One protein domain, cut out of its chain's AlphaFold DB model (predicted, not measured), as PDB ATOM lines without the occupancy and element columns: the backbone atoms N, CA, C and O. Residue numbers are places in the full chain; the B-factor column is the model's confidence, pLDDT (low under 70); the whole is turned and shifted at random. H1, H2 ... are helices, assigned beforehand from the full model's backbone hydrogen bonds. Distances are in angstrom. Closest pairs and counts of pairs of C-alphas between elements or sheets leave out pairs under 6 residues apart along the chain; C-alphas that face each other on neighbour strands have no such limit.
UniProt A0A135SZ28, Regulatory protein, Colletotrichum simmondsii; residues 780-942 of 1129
ATOM      1  N   ARG A 780      13.516  42.541 -57.116       92.12
ATOM      2  CA  ARG A 780      13.511  42.583 -55.641       92.12
ATOM      3  C   ARG A 780      13.740  41.194 -55.039       92.12
ATOM      4  O   ARG A 780      14.639  41.011 -54.214       92.12
ATOM      5  N   ARG A 781      12.994  40.195 -55.514       94.44
ATOM      6  CA  ARG A 781      13.117  38.786 -55.114       94.44
ATOM      7  C   ARG A 781      14.482  38.200 -55.461       94.44
ATOM      8  O   ARG A 781      15.039  37.480 -54.640       94.44
ATOM      9  N   ALA A 782      15.069  38.550 -56.605       95.19
ATOM     10  CA  ALA A 782      16.413  38.109 -56.979       95.19
ATOM     11  C   ALA A 782      17.501  38.682 -56.056       95.19
ATOM     12  O   ALA A 782      18.436  37.961 -55.705       95.19
ATOM     13  N   LYS A 783      17.372  39.943 -55.612       94.88
ATOM     14  CA  LYS A 783      18.296  40.540 -54.629       94.88
ATOM     15  C   LYS A 783      18.258  39.786 -53.294       94.88
ATOM     16  O   LYS A 783      19.304  39.430 -52.753       94.88
ATOM     17  N   LEU A 784      17.056  39.496 -52.794       95.94
ATOM     18  CA  LEU A 784      16.856  38.782 -51.529       95.94
ATOM     19  C   LEU A 784      17.226  37.288 -51.626       95.94
ATOM     20  O   LEU A 784      17.842  36.753 -50.705       95.94
ATOM     21  N   ALA A 785      16.955  36.630 -52.757       95.62
ATOM     22  CA  ALA A 785      17.405  35.263 -53.032       95.62
ATOM     23  C   ALA A 785      18.938  35.162 -53.069       95.62
ATOM     24  O   ALA A 785      19.507  34.232 -52.499       95.62
ATOM     25  N   ALA A 786      19.624  36.140 -53.675       95.69
ATOM     26  CA  ALA A 786      21.082  36.190 -53.682       95.69
ATOM     27  C   ALA A 786      21.666  36.393 -52.272       95.69
ATOM     28  O   ALA A 786      22.645  35.734 -51.931       95.69
ATOM     29  N   PHE A 787      21.053  37.228 -51.423       95.88
ATOM     30  CA  PHE A 787      21.419  37.328 -50.000       95.88
ATOM     31  C   PHE A 787      21.263  35.983 -49.273       95.88
ATOM     32  O   PHE A 787      22.200  35.537 -48.611       95.88
ATOM     33  N   CYS A 788      20.136  35.287 -49.451       95.69
ATOM     34  CA  CYS A 788      19.912  33.967 -48.848       95.69
ATOM     35  C   CYS A 788      20.926  32.920 -49.341       95.69
ATOM     36  O   CYS A 788      21.452  32.152 -48.541       95.69
ATOM     37  N   PHE A 789      21.275  32.931 -50.631       94.62
ATOM     38  CA  PHE A 789      22.292  32.046 -51.207       94.62
ATOM     39  C   PHE A 789      23.708  32.334 -50.675       94.62
ATOM     40  O   PHE A 789      24.415  31.409 -50.276       94.62
ATOM     41  N   LEU A 790      24.113  33.608 -50.603       94.31
ATOM     42  CA  LEU A 790      25.394  34.014 -50.006       94.31
ATOM     43  C   LEU A 790      25.455  33.652 -48.512       94.31
ATOM     44  O   LEU A 790      26.507  33.244 -48.015       94.31
ATOM     45  N   ASN A 791      24.323  33.726 -47.807       93.19
ATOM     46  CA  ASN A 791      24.201  33.247 -46.432       93.19
ATOM     47  C   ASN A 791      24.251  31.719 -46.339       93.19
ATOM     48  O   ASN A 791      24.864  31.204 -45.413       93.19
ATOM     49  N   LEU A 792      23.690  30.970 -47.290       91.31
ATOM     50  CA  LEU A 792      23.813  29.511 -47.313       91.31
ATOM     51  C   LEU A 792      25.271  29.074 -47.534       91.31
ATOM     52  O   LEU A 792      25.762  28.211 -46.812       91.31
ATOM     53  N   GLN A 793      26.006  29.727 -48.442       88.12
ATOM     54  CA  GLN A 793      27.455  29.519 -48.582       88.12
ATOM     55  C   GLN A 793      28.217  29.913 -47.301       88.12
ATOM     56  O   GLN A 793      29.093  29.174 -46.858       88.12
ATOM     57  N   THR A 794      27.852  31.028 -46.660       88.00
ATOM     58  CA  THR A 794      28.391  31.451 -45.349       88.00
ATOM     59  C   THR A 794      28.162  30.384 -44.273       88.00
ATOM     60  O   THR A 794      29.078  30.066 -43.521       88.00
ATOM     61  N   LEU A 795      26.969  29.784 -44.212       86.94
ATOM     62  CA  LEU A 795      26.610  28.770 -43.218       86.94
ATOM     63  C   LEU A 795      27.328  27.434 -43.455       86.94
ATOM     64  O   LEU A 795      27.817  26.852 -42.487       86.94
ATOM     65  N   VAL A 796      27.409  26.965 -44.705       85.12
ATOM     66  CA  VAL A 796      27.938  25.632 -45.064       85.12
ATOM     67  C   VAL A 796      29.466  25.612 -45.200       85.12
ATOM     68  O   VAL A 796      30.095  24.596 -44.914       85.12
ATOM     69  N   PHE A 797      30.084  26.719 -45.625       81.00
ATOM     70  CA  PHE A 797      31.539  26.812 -45.835       81.00
ATOM     71  C   PHE A 797      32.278  27.616 -44.751       81.00
ATOM     72  O   PHE A 797      33.509  27.685 -44.787       81.00
ATOM     73  N   ASN A 798      31.550  28.281 -43.842       79.50
ATOM     74  CA  ASN A 798      32.078  29.241 -42.859       79.50
ATOM     75  C   ASN A 798      33.114  30.207 -43.467       79.50
ATOM     76  O   ASN A 798      34.200  30.456 -42.933       79.50
ATOM     77  N   VAL A 799      32.747  30.755 -44.622       81.44
ATOM     78  CA  VAL A 799      33.332  31.987 -45.154       81.44
ATOM     79  C   VAL A 799      32.621  33.179 -44.501       81.44
ATOM     80  O   VAL A 799      31.430  33.066 -44.213       81.44
ATOM     81  N   PRO A 800      33.287  34.319 -44.246       86.06
ATOM     82  CA  PRO A 800      32.598  35.518 -43.772       86.06
ATOM     83  C   PRO A 800      31.551  36.009 -44.793       86.06
ATOM     84  O   PRO A 800      31.820  35.959 -45.999       86.06
ATOM     85  N   PRO A 801      30.382  36.513 -44.353       91.19
ATOM     86  CA  PRO A 801      29.341  36.988 -45.261       91.19
ATOM     87  C   PRO A 801      29.796  38.206 -46.076       91.19
ATOM     88  O   PRO A 801      30.289  39.195 -45.538       91.19
ATOM     89  N   VAL A 802      29.596  38.145 -47.397       91.75
ATOM     90  CA  VAL A 802      30.066  39.171 -48.355       91.75
ATOM     91  C   VAL A 802      29.096  40.364 -48.474       91.75
ATOM     92  O   VAL A 802      29.488  41.445 -48.927       91.75
ATOM     93  N   ILE A 803      27.841  40.168 -48.060       93.62
ATOM     94  CA  ILE A 803      26.780  41.176 -47.924       93.62
ATOM     95  C   ILE A 803      26.178  41.005 -46.528       93.62
ATOM     96  O   ILE A 803      25.704  39.916 -46.200       93.62
ATOM     97  N   LEU A 804      26.187  42.055 -45.715       93.44
ATOM     98  CA  LEU A 804      25.602  42.030 -44.375       93.44
ATOM     99  C   LEU A 804      24.114  42.397 -44.399       93.44
ATOM    100  O   LEU A 804      23.663  43.193 -45.221       93.44
ATOM    101  N   ALA A 805      23.346  41.860 -43.449       93.44
ATOM    102  CA  ALA A 805      21.923  42.153 -43.299       93.44
ATOM    103  C   ALA A 805      21.643  43.661 -43.133       93.44
ATOM    104  O   ALA A 805      20.621  44.142 -43.604       93.44
ATOM    105  N   ASN A 806      22.552  44.427 -42.519       91.12
ATOM    106  CA  ASN A 806      22.423  45.883 -42.361       91.12
ATOM    107  C   ASN A 806      22.679  46.696 -43.648       91.12
ATOM    108  O   ASN A 806      22.436  47.899 -43.649       91.12
ATOM    109  N   GLU A 807      23.133  46.072 -44.740       91.81
ATOM    110  CA  GLU A 807      23.224  46.717 -46.061       91.81
ATOM    111  C   GLU A 807      21.891  46.681 -46.830       91.81
ATOM    112  O   GLU A 807      21.755  47.361 -47.845       91.81
ATOM    113  N   ILE A 808      20.919  45.880 -46.375       91.94
ATOM    114  CA  ILE A 808      19.662  45.606 -47.081       91.94
ATOM    115  C   ILE A 808      18.508  46.334 -46.401       91.94
ATOM    116  O   ILE A 808      18.135  46.017 -45.280       91.94
ATOM    117  N   ASP A 809      17.881  47.263 -47.107       90.62
ATOM    118  CA  ASP A 809      16.634  47.921 -46.719       90.62
ATOM    119  C   ASP A 809      15.691  47.989 -47.935       90.62
ATOM    120  O   ASP A 809      15.297  49.052 -48.429       90.62
ATOM    121  N   LEU A 810      15.381  46.802 -48.454       91.94
ATOM    122  CA  LEU A 810      14.367  46.562 -49.479       91.94
ATOM    123  C   LEU A 810      13.012  46.271 -48.817       91.94
ATOM    124  O   LEU A 810      12.953  45.875 -47.653       91.94
ATOM    125  N   TRP A 811      11.923  46.403 -49.571       92.25
ATOM    126  CA  TRP A 811      10.638  45.809 -49.188       92.25
ATOM    127  C   TRP A 811      10.760  44.281 -49.130       92.25
ATOM    128  O   TRP A 811      11.479  43.692 -49.943       92.25
ATOM    129  N   LEU A 812      10.071  43.636 -48.186       93.44
ATOM    130  CA  LEU A 812       9.940  42.178 -48.208       93.44
ATOM    131  C   LEU A 812       9.018  41.731 -49.365       93.44
ATOM    132  O   LEU A 812       8.202  42.530 -49.833       93.44
ATOM    133  N   PRO A 813       9.154  40.485 -49.861       92.81
ATOM    134  CA  PRO A 813       8.410  40.013 -51.028       92.81
ATOM    135  C   PRO A 813       6.895  39.981 -50.810       92.81
ATOM    136  O   PRO A 813       6.434  39.686 -49.706       92.81
ATOM    137  N   VAL A 814       6.136  40.182 -51.890       91.38
ATOM    138  CA  VAL A 814       4.660  40.107 -51.894       91.38
ATOM    139  C   VAL A 814       4.113  38.723 -51.505       91.38
ATOM    140  O   VAL A 814       4.871  37.753 -51.392       91.38
ATOM    141  N   THR A 815       2.791  38.619 -51.355       89.94
ATOM    142  CA  THR A 815       2.089  37.347 -51.110       89.94
ATOM    143  C   THR A 815       2.355  36.296 -52.198       89.94
ATOM    144  O   THR A 815       2.706  36.607 -53.344       89.94
ATOM    145  N   CYS A 816       2.179  35.020 -51.862       88.69
ATOM    146  CA  CYS A 816       2.179  33.937 -52.841       88.69
ATOM    147  C   CYS A 816       0.951  34.015 -53.770       88.69
ATOM    148  O   CYS A 816       1.087  33.679 -54.945       88.69
ATOM    149  N   ASP A 817      -0.206  34.493 -53.296       88.00
ATOM    150  CA  ASP A 817      -1.381  34.804 -54.131       88.00
ATOM    151  C   ASP A 817      -1.059  35.831 -55.242       88.00
ATOM    152  O   ASP A 817      -1.402  35.596 -56.403       88.00
ATOM    153  N   GLU A 818      -0.364  36.935 -54.932       90.62
ATOM    154  CA  GLU A 818       0.054  37.938 -55.933       90.62
ATOM    155  C   GLU A 818       1.128  37.407 -56.893       90.62
ATOM    156  O   GLU A 818       1.068  37.672 -58.094       90.62
ATOM    157  N   TRP A 819       2.124  36.680 -56.376       91.31
ATOM    158  CA  TRP A 819       3.280  36.207 -57.151       91.31
ATOM    159  C   TRP A 819       2.993  34.988 -58.039       91.31
ATOM    160  O   TRP A 819       3.683  34.769 -59.032       91.31
ATOM    161  N   LEU A 820       1.990  34.181 -57.692       88.81
ATOM    162  CA  LEU A 820       1.544  33.039 -58.496       88.81
ATOM    163  C   LEU A 820       0.292  33.374 -59.320       88.81
ATOM    164  O   LEU A 820      -0.386  32.469 -59.802       88.81
ATOM    165  N   ALA A 821      -0.055  34.655 -59.462       89.56
ATOM    166  CA  ALA A 821      -1.186  35.085 -60.270       89.56
ATOM    167  C   ALA A 821      -0.953  34.749 -61.762       89.56
ATOM    168  O   ALA A 821       0.056  35.174 -62.324       89.56
ATOM    169  N   PRO A 822      -1.873  34.037 -62.441       87.38
ATOM    170  CA  PRO A 822      -1.678  33.608 -63.825       87.38
ATOM    171  C   PRO A 822      -2.084  34.678 -64.849       87.38
ATOM    172  O   PRO A 822      -1.759  34.580 -66.027       87.38
ATOM    173  N   SER A 823      -2.791  35.728 -64.432       88.25
ATOM    174  CA  SER A 823      -3.164  36.827 -65.319       88.25
ATOM    175  C   SER A 823      -3.188  38.155 -64.579       88.25
ATOM    176  O   SER A 823      -3.394  38.204 -63.365       88.25
ATOM    177  N   ALA A 824      -3.070  39.251 -65.331       89.56
ATOM    178  CA  ALA A 824      -3.188  40.607 -64.800       89.56
ATOM    179  C   ALA A 824      -4.508  40.851 -64.035       89.56
ATOM    180  O   ALA A 824      -4.534  41.646 -63.102       89.56
ATOM    181  N   ALA A 825      -5.598  40.160 -64.397       89.56
ATOM    182  CA  ALA A 825      -6.880  40.274 -63.700       89.56
ATOM    183  C   ALA A 825      -6.838  39.617 -62.309       89.56
ATOM    184  O   ALA A 825      -7.211  40.244 -61.320       89.56
ATOM    185  N   LEU A 826      -6.326  38.384 -62.222       90.25
ATOM    186  CA  LEU A 826      -6.195  37.657 -60.954       90.25
ATOM    187  C   LEU A 826      -5.114  38.266 -60.049       90.25
ATOM    188  O   LEU A 826      -5.268  38.271 -58.833       90.25
ATOM    189  N   TRP A 827      -4.074  38.864 -60.633       92.12
ATOM    190  CA  TRP A 827      -3.074  39.658 -59.914       92.12
ATOM    191  C   TRP A 827      -3.695  40.876 -59.217       92.12
ATOM    192  O   TRP A 827      -3.459  41.088 -58.029       92.12
ATOM    193  N   LEU A 828      -4.538  41.645 -59.917       90.44
ATOM    194  CA  LEU A 828      -5.255  42.776 -59.316       90.44
ATOM    195  C   LEU A 828      -6.242  42.323 -58.225       90.44
ATOM    196  O   LEU A 828      -6.389  43.017 -57.217       90.44
ATOM    197  N   GLU A 829      -6.887  41.163 -58.387       91.44
ATOM    198  CA  GLU A 829      -7.759  40.585 -57.355       91.44
ATOM    199  C   GLU A 829      -6.983  40.093 -56.119       91.44
ATOM    200  O   GLU A 829      -7.448  40.287 -54.997       91.44
ATOM    201  N   ALA A 830      -5.809  39.482 -56.286       89.62
ATOM    202  CA  ALA A 830      -4.937  39.111 -55.169       89.62
ATOM    203  C   ALA A 830      -4.442  40.359 -54.423       89.62
ATOM    204  O   ALA A 830      -4.559  40.465 -53.198       89.62
ATOM    205  N   ARG A 831      -3.965  41.358 -55.173       87.50
ATOM    206  CA  ARG A 831      -3.398  42.594 -54.629       87.50
ATOM    207  C   ARG A 831      -4.400  43.433 -53.836       87.50
ATOM    208  O   ARG A 831      -4.018  44.056 -52.852       87.50
ATOM    209  N   SER A 832      -5.683  43.426 -54.205       87.56
ATOM    210  CA  SER A 832      -6.731  44.127 -53.442       87.56
ATOM    211  C   SER A 832      -7.065  43.480 -52.089       87.56
ATOM    212  O   SER A 832      -7.731  44.107 -51.267       87.56
ATOM    213  N   LYS A 833      -6.586  42.252 -51.844       87.88
ATOM    214  CA  LYS A 833      -6.802  41.458 -50.622       87.88
ATOM    215  C   LYS A 833      -5.527  41.275 -49.788       87.88
ATOM    216  O   LYS A 833      -5.557  40.546 -48.798       87.88
ATOM    217  N   SER A 834      -4.411  41.858 -50.223       84.56
ATOM    218  CA  SER A 834      -3.081  41.612 -49.658       84.56
ATOM    219  C   SER A 834      -2.757  42.579 -48.507       84.56
ATOM    220  O   SER A 834      -3.235  43.718 -48.519       84.56
ATOM    221  N   PRO A 835      -1.974  42.150 -47.496       84.69
ATOM    222  CA  PRO A 835      -1.605  42.992 -46.359       84.69
ATOM    223  C   PRO A 835      -0.666  44.136 -46.772       84.69
ATOM    224  O   PRO A 835      -0.091  44.143 -47.861       84.69
ATOM    225  N   ALA A 836      -0.477  45.107 -45.875       85.81
ATOM    226  CA  ALA A 836       0.554  46.125 -46.049       85.81
ATOM    227  C   ALA A 836       1.948  45.472 -46.109       85.81
ATOM    228  O   ALA A 836       2.262  44.613 -45.286       85.81
ATOM    229  N   LEU A 837       2.792  45.886 -47.060       87.06
ATOM    230  CA  LEU A 837       4.187  45.447 -47.085       87.06
ATOM    231  C   LEU A 837       4.997  46.157 -45.996       87.06
ATOM    232  O   LEU A 837       4.742  47.311 -45.655       87.06
ATOM    233  N   VAL A 838       6.021  45.460 -45.516       90.12
ATOM    234  CA  VAL A 838       6.983  45.920 -44.510       90.12
ATOM    235  C   VAL A 838       8.392  45.938 -45.107       90.12
ATOM    236  O   VAL A 838       8.705  45.167 -46.025       90.12
ATOM    237  N   ARG A 839       9.264  46.824 -44.616       91.81
ATOM    238  CA  ARG A 839      10.673  46.870 -45.042       91.81
ATOM    239  C   ARG A 839      11.526  45.860 -44.274       91.81
ATOM    240  O   ARG A 839      11.273  45.576 -43.107       91.81
ATOM    241  N   PHE A 840      12.576  45.345 -44.913       94.31
ATOM    242  CA  PHE A 840      13.480  44.351 -44.328       94.31
ATOM    243  C   PHE A 840      14.044  44.808 -42.974       94.31
ATOM    244  O   PHE A 840      13.992  44.043 -42.017       94.31
ATOM    245  N   GLN A 841      14.538  46.050 -42.867       92.62
ATOM    246  CA  GLN A 841      15.096  46.560 -41.604       92.62
ATOM    247  C   GLN A 841      14.041  46.726 -40.514       92.62
ATOM    248  O   GLN A 841      14.334  46.510 -39.347       92.62
ATOM    249  N   GLU A 842      12.819  47.099 -40.880       91.31
ATOM    250  CA  GLU A 842      11.719  47.285 -39.938       91.31
ATOM    251  C   GLU A 842      11.341  45.948 -39.288       91.31
ATOM    252  O   GLU A 842      11.444  45.803 -38.071       91.31
ATOM    253  N   ALA A 843      11.049  44.930 -40.106       92.44
ATOM    254  CA  ALA A 843      10.767  43.581 -39.625       92.44
ATOM    255  C   ALA A 843      11.971  42.964 -38.884       92.44
ATOM    256  O   ALA A 843      11.817  42.421 -37.792       92.44
ATOM    257  N   PHE A 844      13.191  43.078 -39.423       93.69
ATOM    258  CA  PHE A 844      14.381  42.486 -38.799       93.69
ATOM    259  C   PHE A 844      14.754  43.150 -37.465       93.69
ATOM    260  O   PHE A 844      15.143  42.453 -36.527       93.69
ATOM    261  N   VAL A 845      14.600  44.473 -37.332       91.56
ATOM    262  CA  VAL A 845      14.810  45.149 -36.043       91.56
ATOM    263  C   VAL A 845      13.730  44.747 -35.042       91.56
ATOM    264  O   VAL A 845      14.092  44.462 -33.908       91.56
ATOM    265  N   ASN A 846      12.462  44.621 -35.445       90.06
ATOM    266  CA  ASN A 846      11.383  44.164 -34.557       90.06
ATOM    267  C   ASN A 846      11.577  42.707 -34.079       90.06
ATOM    268  O   ASN A 846      11.205  42.357 -32.960       90.06
ATOM    269  N   LEU A 847      12.226  41.857 -34.885       90.81
ATOM    270  CA  LEU A 847      12.629  40.512 -34.462       90.81
ATOM    271  C   LEU A 847      13.790  40.526 -33.455       90.81
ATOM    272  O   LEU A 847      13.803  39.705 -32.542       90.81
ATOM    273  N   VAL A 848      14.746  41.454 -33.566       89.31
ATOM    274  CA  VAL A 848      15.937  41.517 -32.687       89.31
ATOM    275  C   VAL A 848      15.722  42.389 -31.437       89.31
ATOM    276  O   VAL A 848      16.389  42.186 -30.423       89.31
ATOM    277  N   GLN A 849      14.801  43.351 -31.484       85.94
ATOM    278  CA  GLN A 849      14.505  44.323 -30.429       85.94
ATOM    279  C   GLN A 849      12.982  44.436 -30.253       85.94
ATOM    280  O   GLN A 849      12.296  44.731 -31.232       85.94
ATOM    281  N   PRO A 850      12.429  44.240 -29.042       66.62
ATOM    282  CA  PRO A 850      10.993  44.367 -28.829       66.62
ATOM    283  C   PRO A 850      10.525  45.807 -29.088       66.62
ATOM    284  O   PRO A 850      11.143  46.766 -28.623       66.62
ATOM    285  N   ARG A 851       9.406  45.951 -29.802       68.75
ATOM    286  CA  ARG A 851       8.667  47.208 -29.967       68.75
ATOM    287  C   ARG A 851       7.197  46.998 -29.627       68.75
ATOM    288  O   ARG A 851       6.681  45.894 -29.753       68.75
ATOM    289  N   THR A 852       6.530  48.074 -29.224       58.00
ATOM    290  CA  THR A 852       5.102  48.102 -28.866       58.00
ATOM    291  C   THR A 852       4.170  48.381 -30.050       58.00
ATOM    292  O   THR A 852       2.967  48.507 -29.856       58.00
ATOM    293  N   GLU A 853       4.710  48.546 -31.259       67.50
ATOM    294  CA  GLU A 853       3.948  48.851 -32.475       67.50
ATOM    295  C   GLU A 853       3.693  47.567 -33.275       67.50
ATOM    296  O   GLU A 853       4.610  46.769 -33.484       67.50
ATOM    297  N   GLU A 854       2.454  47.363 -33.732       69.75
ATOM    298  CA  GLU A 854       2.101  46.211 -34.566       69.75
ATOM    299  C   GLU A 854       2.762  46.318 -35.947       69.75
ATOM    300  O   GLU A 854       2.565  47.280 -36.689       69.75
ATOM    301  N   CYS A 855       3.553  45.304 -36.296       76.62
ATOM    302  CA  CYS A 855       4.300  45.233 -37.545       76.62
ATOM    303  C   CYS A 855       3.542  44.368 -38.573       76.62
ATOM    304  O   CYS A 855       3.072  43.289 -38.198       76.62
ATOM    305  N   PRO A 856       3.438  44.762 -39.860       85.19
ATOM    306  CA  PRO A 856       2.759  43.944 -40.865       85.19
ATOM    307  C   PRO A 856       3.425  42.572 -41.038       85.19
ATOM    308  O   PRO A 856       4.649  42.473 -41.144       85.19
ATOM    309  N   VAL A 857       2.611  41.513 -41.076       85.94
ATOM    310  CA  VAL A 857       3.093  40.125 -41.117       85.94
ATOM    311  C   VAL A 857       3.695  39.794 -42.495       85.94
ATOM    312  O   VAL A 857       2.990  39.913 -43.501       85.94
ATOM    313  N   PRO A 858       4.969  39.360 -42.587       90.94
ATOM    314  CA  PRO A 858       5.600  39.031 -43.863       90.94
ATOM    315  C   PRO A 858       5.045  37.769 -44.535       90.94
ATOM    316  O   PRO A 858       4.586  36.831 -43.884       90.94
ATOM    317  N   SER A 859       5.191  37.720 -45.861       91.06
ATOM    318  CA  SER A 859       4.952  36.528 -46.683       91.06
ATOM    319  C   SER A 859       5.900  35.364 -46.323       91.06
ATOM    320  O   SER A 859       6.957  35.597 -45.725       91.06
ATOM    321  N   PRO A 860       5.613  34.118 -46.754       89.31
ATOM    322  CA  PRO A 860       6.516  32.969 -46.617       89.31
ATOM    323  C   PRO A 860       7.962  33.250 -47.044       89.31
ATOM    324  O   PRO A 860       8.907  32.895 -46.337       89.31
ATOM    325  N   PHE A 861       8.154  33.964 -48.161       92.31
ATOM    326  CA  PHE A 861       9.493  34.338 -48.619       92.31
ATOM    327  C   PHE A 861      10.111  35.456 -47.760       92.31
ATOM    328  O   PHE A 861      11.313  35.432 -47.506       92.31
ATOM    329  N   GLY A 862       9.307  36.387 -47.236       93.62
ATOM    330  CA  GLY A 862       9.751  37.346 -46.220       93.62
ATOM    331  C   GLY A 862      10.255  36.658 -44.944       93.62
ATOM    332  O   GLY A 862      11.362  36.945 -44.496       93.62
ATOM    333  N   ASN A 863       9.505  35.692 -44.405       93.06
ATOM    334  CA  ASN A 863       9.906  34.933 -43.215       93.06
ATOM    335  C   ASN A 863      11.186  34.110 -43.457       93.06
ATOM    336  O   ASN A 863      12.099  34.151 -42.630       93.06
ATOM    337  N   PHE A 864      11.310  33.451 -44.615       93.50
ATOM    338  CA  PHE A 864      12.532  32.756 -45.049       93.50
ATOM    339  C   PHE A 864      13.758  33.692 -45.143       93.50
ATOM    340  O   PHE A 864      14.849  33.357 -44.675       93.50
ATOM    341  N   VAL A 865      13.581  34.898 -45.687       95.94
ATOM    342  CA  VAL A 865      14.625  35.939 -45.752       95.94
ATOM    343  C   VAL A 865      15.047  36.410 -44.350       95.94
ATOM    344  O   VAL A 865      16.232  36.651 -44.111       95.94
ATOM    345  N   LEU A 866      14.102  36.505 -43.408       96.31
ATOM    346  CA  LEU A 866      14.363  36.947 -42.035       96.31
ATOM    347  C   LEU A 866      15.088  35.891 -41.183       96.31
ATOM    348  O   LEU A 866      16.021  36.260 -40.468       96.31
ATOM    349  N   ILE A 867      14.768  34.591 -41.289       96.19
ATOM    350  CA  ILE A 867      15.535  33.555 -40.562       96.19
ATOM    351  C   ILE A 867      16.981  33.472 -41.075       96.19
ATOM    352  O   ILE A 867      17.913  33.374 -40.276       96.19
ATOM    353  N   HIS A 868      17.206  33.652 -42.383       96.19
ATOM    354  CA  HIS A 868      18.555  33.808 -42.942       96.19
ATOM    355  C   HIS A 868      19.316  35.014 -42.352       96.19
ATOM    356  O   HIS A 868      20.535  34.937 -42.188       96.19
ATOM    357  N   ALA A 869      18.630  36.107 -42.002       96.69
ATOM    358  CA  ALA A 869      19.241  37.272 -41.361       96.69
ATOM    359  C   ALA A 869      19.576  37.029 -39.874       96.69
ATOM    360  O   ALA A 869      20.641  37.453 -39.415       96.69
ATOM    361  N   ILE A 870      18.730  36.299 -39.133       95.81
ATOM    362  CA  ILE A 870      19.033  35.873 -37.753       95.81
ATOM    363  C   ILE A 870      20.233  34.912 -37.749       95.81
ATOM    364  O   ILE A 870      21.186  35.130 -37.002       95.81
ATOM    365  N   LEU A 871      20.248  33.918 -38.643       94.19
ATOM    366  CA  LEU A 871      21.371  32.993 -38.825       94.19
ATOM    367  C   LEU A 871      22.677  33.711 -39.209       94.19
ATOM    368  O   LEU A 871      23.741  33.359 -38.696       94.19
ATOM    369  N   GLN A 872      22.617  34.754 -40.050       94.56
ATOM    370  CA  GLN A 872      23.791  35.585 -40.336       94.56
ATOM    371  C   GLN A 872      24.277  36.325 -39.076       94.56
ATOM    372  O   GLN A 872      25.475  36.350 -38.800       94.56
ATOM    373  N   ARG A 873      23.366  36.898 -38.278       91.81
ATOM    374  CA  ARG A 873      23.720  37.572 -37.018       91.81
ATOM    375  C   ARG A 873      24.375  36.605 -36.022       91.81
ATOM    376  O   ARG A 873      25.364  36.973 -35.393       91.81
ATOM    377  N   LEU A 874      23.856  35.381 -35.923       90.06
ATOM    378  CA  LEU A 874      24.368  34.299 -35.077       90.06
ATOM    379  C   LEU A 874      25.808  33.919 -35.459       90.06
ATOM    380  O   LEU A 874      26.699  33.942 -34.604       90.06
ATOM    381  N   ILE A 875      26.072  33.634 -36.740       87.06
ATOM    382  CA  ILE A 875      27.416  33.223 -37.180       87.06
ATOM    383  C   ILE A 875      28.428  34.378 -37.114       87.06
ATOM    384  O   ILE A 875      29.563  34.162 -36.688       87.06
ATOM    385  N   VAL A 876      28.023  35.616 -37.432       89.06
ATOM    386  CA  VAL A 876      28.887  36.805 -37.299       89.06
ATOM    387  C   VAL A 876      29.249  37.069 -35.835       89.06
ATOM    388  O   VAL A 876      30.410  37.350 -35.551       89.06
ATOM    389  N   ALA A 877      28.312  36.917 -34.892       87.75
ATOM    390  CA  ALA A 877      28.610  37.063 -33.467       87.75
ATOM    391  C   ALA A 877      29.671  36.051 -32.988       87.75
ATOM    392  O   ALA A 877      30.626  36.443 -32.320       87.75
ATOM    393  N   LYS A 878      29.595  34.776 -33.410       81.69
ATOM    394  CA  LYS A 878      30.635  33.779 -33.082       81.69
ATOM    395  C   LYS A 878      31.972  34.097 -33.763       81.69
ATOM    396  O   LYS A 878      33.012  33.974 -33.123       81.69
ATOM    397  N   GLN A 879      31.960  34.541 -35.025       81.00
ATOM    398  CA  GLN A 879      33.169  34.931 -35.771       81.00
ATOM    399  C   GLN A 879      33.868  36.183 -35.204       81.00
ATOM    400  O   GLN A 879      35.058  36.369 -35.452       81.00
ATOM    401  N   LEU A 880      33.163  37.019 -34.433       83.88
ATOM    402  CA  LEU A 880      33.717  38.180 -33.722       83.88
ATOM    403  C   LEU A 880      34.158  37.874 -32.276       83.88
ATOM    404  O   LEU A 880      34.677  38.765 -31.601       83.88
ATOM    405  N   SER A 881      33.975  36.642 -31.788       79.56
ATOM    406  CA  SER A 881      34.386  36.255 -30.434       79.56
ATOM    407  C   SER A 881      35.912  36.230 -30.286       79.56
ATOM    408  O   SER A 881      36.630  35.699 -31.134       79.56
ATOM    409  N   LEU A 882      36.414  36.792 -29.181       66.94
ATOM    410  CA  LEU A 882      37.852  36.949 -28.919       66.94
ATOM    411  C   LEU A 882      38.578  35.634 -28.589       66.94
ATOM    412  O   LEU A 882      39.802  35.584 -28.702       66.94
ATOM    413  N   ASP A 883      37.849  34.591 -28.187       69.94
ATOM    414  CA  ASP A 883      38.405  33.262 -27.924       69.94
ATOM    415  C   ASP A 883      37.818  32.217 -28.896       69.94
ATOM    416  O   ASP A 883      36.704  31.730 -28.682       69.94
ATOM    417  N   PRO A 884      38.575  31.807 -29.935       62.75
ATOM    418  CA  PRO A 884      38.187  30.726 -30.844       62.75
ATOM    419  C   PRO A 884      38.021  29.352 -30.170       62.75
ATOM    420  O   PRO A 884      37.496  28.430 -30.792       62.75
ATOM    421  N   ALA A 885      38.484  29.181 -28.927       61.28
ATOM    422  CA  ALA A 885      38.281  27.976 -28.130       61.28
ATOM    423  C   ALA A 885      37.087  28.075 -27.158       61.28
ATOM    424  O   ALA A 885      36.767  27.059 -26.523       61.28
ATOM    425  N   SER A 886      36.399  29.218 -27.072       66.12
ATOM    426  CA  SER A 886      35.240  29.399 -26.193       66.12
ATOM    427  C   SER A 886      34.067  28.520 -26.655       66.12
ATOM    428  O   SER A 886      33.703  28.559 -27.840       66.12
ATOM    429  N   PRO A 887      33.474  27.700 -25.764       59.97
ATOM    430  CA  PRO A 887      32.483  26.696 -26.145       59.97
ATOM    431  C   PRO A 887      31.218  27.320 -26.752       59.97
ATOM    432  O   PRO A 887      30.875  27.012 -27.893       59.97
ATOM    433  N   GLY A 888      30.581  28.261 -26.052       71.31
ATOM    434  CA  GLY A 888      29.284  28.835 -26.427       71.31
ATOM    435  C   GLY A 888      29.315  30.318 -26.811       71.31
ATOM    436  O   GLY A 888      30.343  30.858 -27.234       71.31
ATOM    437  N   TYR A 889      28.155  30.951 -26.670       81.25
ATOM    438  CA  TYR A 889      27.967  32.403 -26.590       81.25
ATOM    439  C   TYR A 889      27.871  32.820 -25.112       81.25
ATOM    440  O   TYR A 889      27.766  31.957 -24.237       81.25
ATOM    441  N   ALA A 890      27.871  34.118 -24.796       82.25
ATOM    442  CA  ALA A 890      27.524  34.539 -23.436       82.25
ATOM    443  C   ALA A 890      26.034  34.234 -23.142       82.25
ATOM    444  O   ALA A 890      25.208  34.374 -24.049       82.25
ATOM    445  N   PRO A 891      25.630  33.884 -21.902       81.88
ATOM    446  CA  PRO A 891      24.229  33.559 -21.590       81.88
ATOM    447  C   PRO A 891      23.231  34.663 -21.966       81.88
ATOM    448  O   PRO A 891      22.130  34.377 -22.433       81.88
ATOM    449  N   GLU A 892      23.632  35.933 -21.843       83.56
ATOM    450  CA  GLU A 892      22.819  37.058 -22.313       83.56
ATOM    451  C   GLU A 892      22.633  37.086 -23.838       83.56
ATOM    452  O   GLU A 892      21.616  37.575 -24.320       83.56
ATOM    453  N   GLU A 893      23.626  36.647 -24.613       85.19
ATOM    454  CA  GLU A 893      23.529  36.579 -26.073       85.19
ATOM    455  C   GLU A 893      22.596  35.445 -26.487       85.19
ATOM    456  O   GLU A 893      21.736  35.671 -27.335       85.19
ATOM    457  N   VAL A 894      22.699  34.276 -25.839       86.25
ATOM    458  CA  VAL A 894      21.764  33.156 -26.041       86.25
ATOM    459  C   VAL A 894      20.331  33.619 -25.777       86.25
ATOM    460  O   VAL A 894      19.493  33.499 -26.662       86.25
ATOM    461  N   ALA A 895      20.061  34.262 -24.634       85.31
ATOM    462  CA  ALA A 895      18.729  34.788 -24.316       85.31
ATOM    463  C   ALA A 895      18.216  35.812 -25.354       85.31
ATOM    464  O   ALA A 895      17.036  35.796 -25.714       85.31
ATOM    465  N   LYS A 896      19.093  36.678 -25.886       88.56
ATOM    466  CA  LYS A 896      18.754  37.646 -26.951       88.56
ATOM    467  C   LYS A 896      18.461  36.953 -28.291       88.56
ATOM    468  O   LYS A 896      17.564  37.401 -29.009       88.56
ATOM    469  N   PHE A 897      19.175  35.877 -28.635       91.44
ATOM    470  CA  PHE A 897      18.900  35.081 -29.833       91.44
ATOM    471  C   PHE A 897      17.619  34.254 -29.690       91.44
ATOM    472  O   PHE A 897      16.756  34.383 -30.552       91.44
ATOM    473  N   GLU A 898      17.436  33.519 -28.594       88.75
ATOM    474  CA  GLU A 898      16.215  32.748 -28.305       88.75
ATOM    475  C   GLU A 898      14.961  33.635 -28.339       88.75
ATOM    476  O   GLU A 898      14.016  33.360 -29.074       88.75
ATOM    477  N   SER A 899      15.009  34.807 -27.693       88.50
ATOM    478  CA  SER A 899      13.937  35.815 -27.781       88.50
ATOM    479  C   SER A 899      13.624  36.261 -29.219       88.50
ATOM    480  O   SER A 899      12.511  36.695 -29.508       88.50
ATOM    481  N   SER A 900      14.609  36.217 -30.120       92.31
ATOM    482  CA  SER A 900      14.450  36.598 -31.530       92.31
ATOM    483  C   SER A 900      13.912  35.448 -32.389       92.31
ATOM    484  O   SER A 900      13.187  35.700 -33.350       92.31
ATOM    485  N   LEU A 901      14.237  34.200 -32.036       92.38
ATOM    486  CA  LEU A 901      13.701  32.989 -32.662       92.38
ATOM    487  C   LEU A 901      12.231  32.778 -32.267       92.38
ATOM    488  O   LEU A 901      11.401  32.574 -33.151       92.38
ATOM    489  N   HIS A 902      11.883  32.987 -30.991       87.06
ATOM    490  CA  HIS A 902      10.495  33.030 -30.509       87.06
ATOM    491  C   HIS A 902       9.664  34.059 -31.291       87.06
ATOM    492  O   HIS A 902       8.669  33.700 -31.914       87.06
ATOM    493  N   ARG A 903      10.112  35.323 -31.373       89.44
ATOM    494  CA  ARG A 903       9.402  36.361 -32.152       89.44
ATOM    495  C   ARG A 903       9.279  36.024 -33.641       89.44
ATOM    496  O   ARG A 903       8.274  36.375 -34.259       89.44
ATOM    497  N   TRP A 904      10.272  35.349 -34.226       92.50
ATOM    498  CA  TRP A 904      10.197  34.892 -35.618       92.50
ATOM    499  C   TRP A 904       9.130  33.810 -35.793       92.50
ATOM    500  O   TRP A 904       8.347  33.876 -36.741       92.50
ATOM    501  N   ARG A 905       9.049  32.864 -34.854       88.12
ATOM    502  CA  ARG A 905       8.021  31.822 -34.811       88.12
ATOM    503  C   ARG A 905       6.621  32.425 -34.640       88.12
ATOM    504  O   ARG A 905       5.742  32.125 -35.440       88.12
ATOM    505  N   ASP A 906       6.432  33.357 -33.704       84.00
ATOM    506  CA  ASP A 906       5.142  34.037 -33.484       84.00
ATOM    507  C   ASP A 906       4.651  34.770 -34.744       84.00
ATOM    508  O   ASP A 906       3.457  34.795 -35.044       84.00
ATOM    509  N   GLN A 907       5.578  35.394 -35.477       85.62
ATOM    510  CA  GLN A 907       5.327  36.070 -36.750       85.62
ATOM    511  C   GLN A 907       5.022  35.066 -37.874       85.62
ATOM    512  O   GLN A 907       4.132  35.316 -38.687       85.62
ATOM    513  N   TRP A 908       5.725  33.929 -37.909       86.12
ATOM    514  CA  TRP A 908       5.486  32.846 -38.862       86.12
ATOM    515  C   TRP A 908       4.078  32.262 -38.681       86.12
ATOM    516  O   TRP A 908       3.360  32.141 -39.671       86.12
ATOM    517  N   CYS A 909       3.643  31.992 -37.442       79.69
ATOM    518  CA  CYS A 909       2.320  31.417 -37.144       79.69
ATOM    519  C   CYS A 909       1.163  32.365 -37.488       79.69
ATOM    520  O   CYS A 909       0.062  31.922 -37.801       79.69
ATOM    521  N   LYS A 910       1.407  33.679 -37.460       81.56
ATOM    522  CA  LYS A 910       0.425  34.706 -37.847       81.56
ATOM    523  C   LYS A 910       0.331  34.912 -39.365       81.56
ATOM    524  O   LYS A 910      -0.534  35.664 -39.812       81.56
ATOM    525  N   ALA A 911       1.209  34.300 -40.166       79.88
ATOM    526  CA  ALA A 911       1.246  34.495 -41.613       79.88
ATOM    527  C   ALA A 911       0.283  33.517 -42.326       79.88
ATOM    528  O   ALA A 911       0.563  32.322 -42.371       79.88
ATOM    529  N   PRO A 912      -0.812  33.981 -42.960       70.56
ATOM    530  CA  PRO A 912      -1.873  33.100 -43.474       70.56
ATOM    531  C   PRO A 912      -1.473  32.244 -44.691       70.56
ATOM    532  O   PRO A 912      -2.246  31.396 -45.131       70.56
ATOM    533  N   GLU A 913      -0.286  32.469 -45.259       74.31
ATOM    534  CA  GLU A 913       0.295  31.645 -46.327       74.31
ATOM    535  C   GLU A 913       1.417  30.712 -45.825       74.31
ATOM    536  O   GLU A 913       1.931  29.910 -46.605       74.31
ATOM    537  N   SER A 914       1.806  30.793 -44.545       70.31
ATOM    538  CA  SER A 914       2.784  29.884 -43.937       70.31
ATOM    539  C   SER A 914       2.132  28.543 -43.610       70.31
ATOM    540  O   SER A 914       1.459  28.397 -42.598       70.31
ATOM    541  N   VAL A 915       2.342  27.553 -44.478       65.56
ATOM    542  CA  VAL A 915       1.794  26.195 -44.327       65.56
ATOM    543  C   VAL A 915       2.905  25.176 -44.561       65.56
ATOM    544  O   VAL A 915       3.643  25.295 -45.541       65.56
ATOM    545  N   LEU A 916       3.014  24.156 -43.707       59.06
ATOM    546  CA  LEU A 916       3.998  23.074 -43.838       59.06
ATOM    547  C   LEU A 916       3.501  21.895 -44.695       59.06
ATOM    548  O   LEU A 916       3.771  20.735 -44.398       59.06
ATOM    549  N   ASP A 917       2.809  22.174 -45.804       55.28
ATOM    550  CA  ASP A 917       2.506  21.132 -46.791       55.28
ATOM    551  C   ASP A 917       3.701  20.952 -47.736       55.28
ATOM    552  O   ASP A 917       3.901  21.721 -48.681       55.28
ATOM    553  N   VAL A 918       4.474  19.895 -47.479       47.25
ATOM    554  CA  VAL A 918       5.634  19.449 -48.274       47.25
ATOM    555  C   VAL A 918       5.290  19.237 -49.758       47.25
ATOM    556  O   VAL A 918       6.177  19.274 -50.608       47.25
ATOM    557  N   ARG A 919       4.008  19.044 -50.100       45.81
ATOM    558  CA  ARG A 919       3.521  18.787 -51.466       45.81
ATOM    559  C   ARG A 919       2.938  20.032 -52.145       45.81
ATOM    560  O   ARG A 919       2.552  19.953 -53.309       45.81
ATOM    561  N   HIS A 920       2.854  21.171 -51.452       51.88
ATOM    562  CA  HIS A 920       2.217  22.389 -51.956       51.88
ATOM    563  C   HIS A 920       3.256  23.468 -52.281       51.88
ATOM    564  O   HIS A 920       4.054  23.867 -51.432       51.88
ATOM    565  N   THR A 921       3.205  24.022 -53.495       47.28
ATOM    566  CA  THR A 921       4.211  24.974 -54.009       47.28
ATOM    567  C   THR A 921       4.396  26.204 -53.109       47.28
ATOM    568  O   THR A 921       5.524  26.626 -52.862       47.28
ATOM    569  N   LYS A 922       3.305  26.727 -52.523       52.66
ATOM    570  CA  LYS A 922       3.347  27.838 -51.546       52.66
ATOM    571  C   LYS A 922       4.043  27.481 -50.218       52.66
ATOM    572  O   LYS A 922       4.585  28.372 -49.575       52.66
ATOM    573  N   GLY A 923       4.028  26.209 -49.807       60.12
ATOM    574  CA  GLY A 923       4.539  25.759 -48.506       60.12
ATOM    575  C   GLY A 923       6.047  25.497 -48.470       60.12
ATOM    576  O   GLY A 923       6.662  25.580 -47.410       60.12
ATOM    577  N   SER A 924       6.679  25.245 -49.623       71.12
ATOM    578  CA  SER A 924       8.071  24.761 -49.693       71.12
ATOM    579  C   SER A 924       9.115  25.707 -49.057       71.12
ATOM    580  O   SER A 924      10.113  25.261 -48.475       71.12
ATOM    581  N   LEU A 925       8.871  27.021 -49.121       78.81
ATOM    582  CA  LEU A 925       9.695  28.039 -48.466       78.81
ATOM    583  C   LEU A 925       9.490  28.058 -46.953       78.81
ATOM    584  O   LEU A 925      10.470  28.133 -46.216       78.81
ATOM    585  N   SER A 926       8.242  27.964 -46.490       81.25
ATOM    586  CA  SER A 926       7.923  27.904 -45.064       81.25
ATOM    587  C   SER A 926       8.468  26.624 -44.422       81.25
ATOM    588  O   SER A 926       9.061  26.711 -43.352       81.25
ATOM    589  N   TRP A 927       8.395  25.493 -45.132       77.00
ATOM    590  CA  TRP A 927       9.060  24.224 -44.801       77.00
ATOM    591  C   TRP A 927      10.580  24.364 -44.679       77.00
ATOM    592  O   TRP A 927      11.188  23.965 -43.689       77.00
ATOM    593  N   THR A 928      11.213  25.030 -45.645       83.94
ATOM    594  CA  THR A 928      12.655  25.291 -45.561       83.94
ATOM    595  C   THR A 928      13.009  26.257 -44.423       83.94
ATOM    596  O   THR A 928      14.079  26.142 -43.827       83.94
ATOM    597  N   ALA A 929      12.122  27.193 -44.082       88.62
ATOM    598  CA  ALA A 929      12.359  28.170 -43.030       88.62
ATOM    599  C   ALA A 929      12.294  27.567 -41.612       88.62
ATOM    600  O   ALA A 929      13.107  27.951 -40.773       88.62
ATOM    601  N   THR A 930      11.413  26.597 -41.341       86.12
ATOM    602  CA  THR A 930      11.368  25.906 -40.034       86.12
ATOM    603  C   THR A 930      12.577  24.992 -39.819       86.12
ATOM    604  O   THR A 930      13.130  24.944 -38.721       86.12
ATOM    605  N   SER A 931      13.102  24.369 -40.877       85.88
ATOM    606  CA  SER A 931      14.391  23.662 -40.814       85.88
ATOM    607  C   SER A 931      15.580  24.601 -40.554       85.88
ATOM    608  O   SER A 931      16.545  24.214 -39.892       85.88
ATOM    609  N   LEU A 932      15.524  25.852 -41.027       91.88
ATOM    610  CA  LEU A 932      16.522  26.885 -40.709       91.88
ATOM    611  C   LEU A 932      16.372  27.439 -39.276       91.88
ATOM    612  O   LEU A 932      17.383  27.783 -38.665       91.88
ATOM    613  N   LEU A 933      15.154  27.470 -38.719       92.44
ATOM    614  CA  LEU A 933      14.901  27.740 -37.295       92.44
ATOM    615  C   LEU A 933      15.562  26.670 -36.410       92.44
ATOM    616  O   LEU A 933      16.346  27.012 -35.526       92.44
ATOM    617  N   GLY A 934      15.355  25.384 -36.714       89.31
ATOM    618  CA  GLY A 934      16.010  24.288 -35.990       89.31
ATOM    619  C   GLY A 934      17.542  24.363 -36.029       89.31
ATOM    620  O   GLY A 934      18.199  24.213 -34.999       89.31
ATOM    621  N   LEU A 935      18.124  24.700 -37.189       91.38
ATOM    622  CA  LEU A 935      19.567  24.942 -37.318       91.38
ATOM    623  C   LEU A 935      20.052  26.123 -36.456       91.38
ATOM    624  O   LEU A 935      21.184  26.089 -35.970       91.38
ATOM    625  N   ALA A 936      19.229  27.155 -36.249       92.88
ATOM    626  CA  ALA A 936      19.584  28.283 -35.391       92.88
ATOM    627  C   ALA A 936      19.698  27.856 -33.919       92.88
ATOM    628  O   ALA A 936      20.738  28.108 -33.312       92.88
ATOM    629  N   HIS A 937      18.702  27.144 -33.379       91.56
ATOM    630  CA  HIS A 937      18.753  26.622 -32.005       91.56
ATOM    631  C   HIS A 937      19.923  25.643 -31.806       91.56
ATOM    632  O   HIS A 937      20.678  25.773 -30.842       91.56
ATOM    633  N   VAL A 938      20.155  24.717 -32.750       90.44
ATOM    634  CA  VAL A 938      21.328  23.820 -32.708       90.44
ATOM    635  C   VAL A 938      22.630  24.627 -32.652       90.44
ATOM    636  O   VAL A 938      23.453  24.398 -31.768       90.44
ATOM    637  N   ARG A 939      22.812  25.629 -33.524       88.56
ATOM    638  CA  ARG A 939      24.046  26.436 -33.570       88.56
ATOM    639  C   ARG A 939      24.241  27.408 -32.398       88.56
ATOM    640  O   ARG A 939      25.350  27.916 -32.243       88.56
ATOM    641  N   LEU A 940      23.234  27.650 -31.550       88.25
ATOM    642  CA  LEU A 940      23.428  28.364 -30.275       88.25
ATOM    643  C   LEU A 940      24.168  27.506 -29.237       88.25
ATOM    644  O   LEU A 940      24.961  28.040 -28.458       88.25
ATOM    645  N   HIS A 941      23.957  26.187 -29.261       85.38
ATOM    646  CA  HIS A 941      24.488  25.242 -28.271       85.38
ATOM    647  C   HIS A 941      25.567  24.289 -28.816       85.38
ATOM    648  O   HIS A 941      26.203  23.572 -28.041       85.38
ATOM    649  N   PHE A 942      25.806  24.284 -30.131       83.62
ATOM    650  CA  PHE A 942      26.705  23.347 -30.803       83.62
ATOM    651  C   PHE A 942      27.543  24.011 -31.903       83.62
ATOM    652  O   PHE A 942      27.049  24.815 -32.691       83.62
TER     653      PHE A 942
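AT A GLANCE: This is residues 780 to 942 of the 1129 residues of the protein "Regulatory protein" of Colletotrichum simmondsii (UniProt A0A135SZ28). Three long helices, H5, H6 and H7, stand side by side in an up-and-down bundle, each running against the one before it, their centres making a triangle. H1 packs on H5, the short H4 packs at a slant on H5 and H6, and the small pair H2 and H3 lies beyond the end of H5 where that helix begins. The printed part has 163 residues with seven named helices, H1 to H7 in order along the chain, and no named strand; the class is all helix. The whole is compact, with a radius of gyration of the C-alphas of 16.5 A, yet elongated, spanning 59 by 35 by 30 A.

HOW THE PARTS SIT: H1, residues 780 to 797, touches H5, residues 860 to 879, closest at the C-alphas of Cys 788 and His 868, 6.1 A apart. Their tilt of 38 degrees is only just steep, and they run the same way. H2, residues 816 to 819, touches H3, residues 824 to 831, closest at the C-alphas of Glu 818 and Ala 830, 5.2 A apart. H2 is close to H5 but not clearly touching, with the C-alphas of Cys 816 and Pro 860 closest at 7.6 A. H3 and H5 are apart. H4, residues 840 to 848, touches residues 866 to 869 of H5 alone, closest at the C-alphas of Phe 844 and Leu 866, 6.4 A, at a steep tilt of 60 degrees. H4 also touches H6, residues 891 to 909, with residues 896 to 904 of H6 alone; the closest C-alphas, of Leu 847 and Ser 900, are 5.2 A apart, and the steep tilt is 56 degrees. H5, the hub, touches four helices. H5 and H6 form a helical hairpin at a shallow tilt of 8 degrees, opposite ways, with the C-alphas of Asn 863 and Trp 908 closest at 6.5 A. H7, residues 924 to 941, runs the same way as H5 at a shallow tilt of 20 degrees, closest at the C-alphas of Phe 864 and Ala 929, 5.0 A. H6 and H7, also a helical hairpin, only just touch, with 3 pairs of C-alphas within 8 A. Every O i to N i+4 pair is within hydrogen-bond range in H1, H3, H4, H5 and H6, and 13 of 14 are in H7; H2 is too short for such a pair.

IN THESE COORDINATES: H1 begins at C-alpha 780, (13.511, 42.583, -55.641), and is 25.9 A long. H5 begins at C-alpha 860, (6.516, 32.969, -46.617), and is 28.8 A long; H6 and H7 are each 27.0 A. H7 ends at C-alpha 941, (24.488, 25.242, -28.271).

THE WHOLE: The C-alphas of Ala 825 and Ala 885, the two farthest apart, are 58.8 A apart. The printed part has no cut. The links H1 to H2, H4 to H5, H5 to H6 and H6 to H7 are long. The mean pLDDT of the printed part is 85.1; residues 850 to 854, 882 to 887 and 915 to 923 are under 70.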